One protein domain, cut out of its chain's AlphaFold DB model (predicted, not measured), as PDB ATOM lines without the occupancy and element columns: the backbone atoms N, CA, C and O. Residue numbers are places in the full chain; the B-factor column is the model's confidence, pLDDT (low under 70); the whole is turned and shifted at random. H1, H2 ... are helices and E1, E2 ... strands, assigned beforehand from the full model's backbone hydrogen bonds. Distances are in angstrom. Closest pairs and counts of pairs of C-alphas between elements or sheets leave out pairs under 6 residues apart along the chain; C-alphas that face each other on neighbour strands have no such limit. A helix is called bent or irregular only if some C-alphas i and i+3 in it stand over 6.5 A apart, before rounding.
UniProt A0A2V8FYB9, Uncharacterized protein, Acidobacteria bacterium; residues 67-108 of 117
ATOM      1  N   VAL A  67      19.287  37.137  34.466       92.38
ATOM      2  CA  VAL A  67      18.946  36.928  33.058       92.38
ATOM      3  C   VAL A  67      19.806  35.795  32.532       92.38
ATOM      4  O   VAL A  67      21.010  35.759  32.777       92.38
ATOM      5  N   LEU A  68      19.218  34.879  31.767       94.00
ATOM      6  CA  LEU A  68      19.979  33.830  31.102       94.00
ATOM      7  C   LEU A  68      20.377  34.289  29.698       94.00
ATOM      8  O   LEU A  68      19.542  34.437  28.808       94.00
ATOM      9  N   ARG A  69      21.674  34.508  29.486       92.00
ATOM     10  CA  ARG A  69      22.239  34.752  28.158       92.00
ATOM     11  C   ARG A  69      22.424  33.421  27.435       92.00
ATOM     12  O   ARG A  69      23.065  32.517  27.973       92.00
ATOM     13  N   ARG A  70      21.946  33.348  26.192       93.12
ATOM     14  CA  ARG A  70      22.232  32.267  25.242       93.12
ATOM     15  C   ARG A  70      23.161  32.786  24.150       93.12
ATOM     16  O   ARG A  70      22.817  33.732  23.451       93.12
ATOM     17  N   ASP A  71      24.323  32.161  24.012       90.25
ATOM     18  CA  ASP A  71      25.197  32.348  22.854       90.25
ATOM     19  C   ASP A  71      24.970  31.192  21.881       90.25
ATOM     20  O   ASP A  71      25.169  30.035  22.262       90.25
ATOM     21  N   VAL A  72      24.565  31.518  20.652       92.56
ATOM     22  CA  VAL A  72      24.300  30.549  19.579       92.56
ATOM     23  C   VAL A  72      25.487  30.507  18.627       92.56
ATOM     24  O   VAL A  72      26.040  31.550  18.273       92.56
ATOM     25  N   TYR A  73      25.882  29.307  18.205       88.94
ATOM     26  CA  TYR A  73      26.996  29.111  17.282       88.94
ATOM     27  C   TYR A  73      26.606  28.185  16.132       88.94
ATOM     28  O   TYR A  73      25.845  27.245  16.318       88.94
ATOM     29  N   ALA A  74      27.180  28.419  14.950       89.25
ATOM     30  CA  ALA A  74      26.876  27.624  13.760       89.25
ATOM     31  C   ALA A  74      27.418  26.184  13.833       89.25
ATOM     32  O   ALA A  74      26.801  25.265  13.311       89.25
ATOM     33  N   THR A  75      28.577  25.987  14.467       90.62
ATOM     34  CA  THR A  75      29.326  24.716  14.418       90.62
ATOM     35  C   THR A  75      29.550  24.071  15.783       90.62
ATOM     36  O   THR A  75      30.162  23.011  15.872       90.62
ATOM     37  N   ARG A  76      29.086  24.700  16.870       90.31
ATOM     38  CA  ARG A  76      29.250  24.179  18.233       90.31
ATOM     39  C   ARG A  76      27.982  24.357  19.046       90.31
ATOM     40  O   ARG A  76      27.148  25.196  18.729       90.31
ATOM     41  N   ARG A  77      27.883  23.588  20.133       91.94
ATOM     42  CA  ARG A  77      26.770  23.671  21.078       91.94
ATOM     43  C   ARG A  77      26.640  25.085  21.645       91.94
ATOM     44  O   ARG A  77      27.639  25.726  21.984       91.94
ATOM     45  N   ASP A  78      25.398  25.517  21.795       95.06
ATOM     46  CA  ASP A  78      25.057  26.751  22.487       95.06
ATOM     47  C   ASP A  78      25.631  26.784  23.901       95.06
ATOM     48  O   ASP A  78      25.732  25.761  24.585       95.06
ATOM     49  N   THR A  79      25.954  27.989  24.366       95.31
ATOM     50  CA  THR A  79      26.350  28.194  25.762       95.31
ATOM     51  C   THR A  79      25.336  29.060  26.487       95.31
ATOM     52  O   THR A  79      24.940  30.107  25.975       95.31
ATOM     53  N   LEU A  80      24.960  28.638  27.695       94.44
ATOM     54  CA  LEU A  80      24.035  29.341  28.582       94.44
ATOM     55  C   LEU A  80      24.803  29.915  29.776       94.44
ATOM     56  O   LEU A  80      25.631  29.218  30.363       94.44
ATOM     57  N   ARG A  81      24.565  31.184  30.123       93.94
ATOM     58  CA  ARG A  81      25.213  31.848  31.269       93.94
ATOM     59  C   ARG A  81      24.263  32.819  31.953       93.94
ATOM     60  O   ARG A  81      23.658  33.651  31.282       93.94
ATOM     61  N   TYR A  82      24.196  32.766  33.277       93.75
ATOM     62  CA  TYR A  82      23.506  33.782  34.067       93.75
ATOM     63  C   TYR A  82      24.269  35.114  34.021       93.75
ATOM     64  O   TYR A  82      25.495  35.152  34.139       93.75
ATOM     65  N   VAL A  83      23.542  36.210  33.827       91.12
ATOM     66  CA  VAL A  83      24.049  37.585  33.766       91.12
ATOM     67  C   VAL A  83      23.084  38.536  34.475       91.12
ATOM     68  O   VAL A  83      21.906  38.247  34.639       91.12
ATOM     69  N   SER A  84      23.564  39.713  34.874       88.81
ATOM     70  CA  SER A  84      22.718  40.731  35.513       88.81
ATOM     71  C   SER A  84      21.649  41.293  34.565       88.81
ATOM     72  O   SER A  84      21.916  41.433  33.368       88.81
ATOM     73  N   VAL A  85      20.540  41.801  35.119       88.56
ATOM     74  CA  VAL A  85      19.461  42.519  34.397       88.56
ATOM     75  C   VAL A  85      19.969  43.640  33.480       88.56
ATOM     76  O   VAL A  85      19.398  43.883  32.420       88.56
ATOM     77  N   GLY A  86      21.095  44.282  33.816       85.50
ATOM     78  CA  GLY A  86      21.723  45.299  32.962       85.50
ATOM     79  C   GLY A  86      22.055  44.825  31.536       85.50
ATOM     80  O   GLY A  86      22.119  45.654  30.630       85.50
ATOM     81  N   ALA A  87      22.205  43.512  31.318       85.75
ATOM     82  CA  ALA A  87      22.418  42.930  29.995       85.75
ATOM     83  C   ALA A  87      21.198  43.086  29.065       85.75
ATOM     84  O   ALA A  87      21.395  43.298  27.872       85.75
ATOM     85  N   LEU A  88      19.961  43.053  29.591       83.31
ATOM     86  CA  LEU A  88      18.740  43.290  28.800       83.31
ATOM     87  C   LEU A  88      18.640  44.733  28.303       83.31
ATOM     88  O   LEU A  88      18.064  44.994  27.255       83.31
ATOM     89  N   LEU A  89      19.224  45.677  29.042       80.69
ATOM     90  CA  LEU A  89      19.176  47.103  28.718       80.69
ATOM     91  C   LEU A  89      20.223  47.517  27.671       80.69
ATOM     92  O   LEU A  89      20.451  48.709  27.481       80.69
ATOM     93  N   GLY A  90      20.938  46.563  27.059       66.62
ATOM     94  CA  GLY A  90      21.999  46.854  26.090       66.62
ATOM     95  C   GLY A  90      23.188  47.616  26.685       66.62
ATOM     96  O   GLY A  90      24.081  48.043  25.953       66.62
ATOM     97  N   ARG A  91      23.248  47.772  28.018       57.84
ATOM     98  CA  ARG A  91      24.410  48.326  28.714       57.84
ATOM     99  C   ARG A  91      25.499  47.264  28.728       57.84
ATOM    100  O   ARG A  91      25.752  46.603  29.736       57.84
ATOM    101  N   GLY A  92      26.154  47.113  27.575       54.03
ATOM    102  CA  GLY A  92      27.471  46.507  27.484       54.03
ATOM    103  C   GLY A  92      28.333  47.075  28.604       54.03
ATOM    104  O   GLY A  92      28.212  48.252  28.949       54.03
ATOM    105  N   THR A  93      29.134  46.211  29.229       54.16
ATOM    106  CA  THR A  93      30.059  46.570  30.307       54.16
ATOM    107  C   THR A  93      30.611  47.966  30.056       54.16
ATOM    108  O   THR A  93      31.211  48.177  29.000       54.16
ATOM    109  N   SER A  94      30.349  48.910  30.966       57.16
ATOM    110  CA  SER A  94      30.764  50.304  30.799       57.16
ATOM    111  C   SER A  94      32.211  50.373  30.305       57.16
ATOM    112  O   SER A  94      33.015  49.479  30.594       57.16
ATOM    113  N   ARG A  95      32.580  51.434  29.579       55.69
ATOM    114  CA  ARG A  95      33.960  51.627  29.094       55.69
ATOM    115  C   ARG A  95      34.988  51.364  30.209       55.69
ATOM    116  O   ARG A  95      36.008  50.737  29.947       55.69
ATOM    117  N   ALA A  96      34.651  51.709  31.455       59.88
ATOM    118  CA  ALA A  96      35.411  51.384  32.661       59.88
ATOM    119  C   ALA A  96      35.592  49.871  32.912       59.88
ATOM    120  O   ALA A  96      36.714  49.431  33.137       59.88
ATOM    121  N   LYS A  97      34.543  49.045  32.815       63.41
ATOM    122  CA  LYS A  97      34.635  47.580  32.977       63.41
ATOM    123  C   LYS A  97      35.366  46.904  31.806       63.41
ATOM    124  O   LYS A  97      36.121  45.960  32.030       63.41
ATOM    125  N   ALA A  98      35.248  47.430  30.585       63.25
ATOM    126  CA  ALA A  98      36.059  46.982  29.445       63.25
ATOM    127  C   ALA A  98      37.546  47.371  29.588       63.25
ATOM    128  O   ALA A  98      38.438  46.604  29.224       63.25
ATOM    129  N   VAL A  99      37.843  48.555  30.134       64.25
ATOM    130  CA  VAL A  99      39.213  48.991  30.461       64.25
ATOM    131  C   VAL A  99      39.789  48.164  31.612       64.25
ATOM    132  O   VAL A  99      40.915  47.689  31.495       64.25
ATOM    133  N   ALA A 100      39.018  47.910  32.670       64.62
ATOM    134  CA  ALA A 100      39.430  47.066  33.789       64.62
ATOM    135  C   ALA A 100      39.701  45.621  33.343       64.62
ATOM    136  O   ALA A 100      40.736  45.062  33.690       64.62
ATOM    137  N   SER A 101      38.835  45.048  32.498       62.94
ATOM    138  CA  SER A 101      39.044  43.720  31.904       62.94
ATOM    139  C   SER A 101      40.331  43.661  31.072       62.94
ATOM    140  O   SER A 101      41.151  42.768  31.269       62.94
ATOM    141  N   ARG A 102      40.590  44.666  30.218       68.19
ATOM    142  CA  ARG A 102      41.845  44.762  29.447       68.19
ATOM    143  C   ARG A 102      43.077  44.930  30.337       68.19
ATOM    144  O   ARG A 102      44.099  44.293  30.088       68.19
ATOM    145  N   ARG A 103      42.985  45.756  31.384       65.06
ATOM    146  CA  ARG A 103      44.065  45.962  32.361       65.06
ATOM    147  C   ARG A 103      44.376  44.675  33.124       65.06
ATOM    148  O   ARG A 103      45.544  44.363  33.310       65.06
ATOM    149  N   ASN A 104      43.353  43.922  33.522       67.00
ATOM    150  CA  ASN A 104      43.512  42.656  34.235       67.00
ATOM    151  C   ASN A 104      44.005  41.534  33.308       67.00
ATOM    152  O   ASN A 104      44.861  40.754  33.708       67.00
ATOM    153  N   GLY A 105      43.555  41.498  32.049       64.12
ATOM    154  CA  GLY A 105      44.058  40.566  31.035       64.12
ATOM    155  C   GLY A 105      45.542  40.775  30.715       64.12
ATOM    156  O   GLY A 105      46.289  39.803  30.636       64.12
ATOM    157  N   ARG A 106      46.004  42.034  30.632       61.69
ATOM    158  CA  ARG A 106      47.432  42.378  30.464       61.69
ATOM    159  C   ARG A 106      48.317  41.949  31.635       61.69
ATOM    160  O   ARG A 106      49.514  41.788  31.442       61.69
ATOM    161  N   LYS A 107      47.748  41.749  32.826       63.75
ATOM    162  CA  LYS A 107      48.470  41.262  34.012       63.75
ATOM    163  C   LYS A 107      48.600  39.730  34.064       63.75
ATOM    164  O   LYS A 107      49.026  39.208  35.086       63.75
ATOM    165  N   GLY A 108      48.255  39.017  32.985       57.03
ATOM    166  CA  GLY A 108      48.449  37.567  32.886       57.03
ATOM    167  C   GLY A 108      47.312  36.763  33.515       57.03
ATOM    168  O   GLY A 108      47.521  35.989  34.444       57.03
TER     169      GLY A 108
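What this domain is: This is residues 67 to 108 of the 117 residues of an uncharacterized protein of Acidobacteria bacterium (UniProt A0A2V8FYB9). A two-stranded hairpin, E1 and E2, and a lone helix, H1, make the two arms of an open U, with residues 85 to 94 as its base. The space between the arms is empty, and most of H1, residues 95 to 100 and 102 to 106, stands free of the hairpin. The printed part has 42 residues, with two named strands and one named helix in the order E1, E2, H1; the sheet order is E1 - E2, antiparallel, and the class is mixed, helices and strands. The whole is only just loose, close to extended, with a radius of gyration of the C-alphas of 13.3 A, and spans 31 by 26 by 15 A.

How they stand to each other: Strand E1, residues 67 to 71, and strand E2, residues 79 to 84, are antiparallel neighbours and form a hairpin, with 146 degrees between their directions. The C-alphas of Leu 68 and Tyr 82 face each other at 4.6 A. N 69 and O 81 are within hydrogen-bond range at 2.8 A, as are N 79 and O 71 at 3.0 A. Helix H1, residues 95 to 106, is apart from E1. In H1 every O i to N i+4 pair is within hydrogen-bond range.

Where its parts are: E1 begins at C-alpha 67, (18.946, 36.928, 33.058), and is 12.8 A long from first to last C-alpha. E2 is 16.3 A long and ends at C-alpha 84, (22.718, 40.731, 35.513). H1 is 16.4 A long, is not bent, and ends at C-alpha 106, (47.432, 42.378, 30.464).

The domain as a whole: The two C-alphas farthest apart, those of Thr 75 and Ala 96, are 32.9 A apart. The printed part has no cut. The link from E1 to E2, 7 residues, and the link from E2 to H1, 10 residues, are both short. The mean pLDDT of the printed part is 77.4, and residues 90 to 108 are under 70; the mean of H1 is 63.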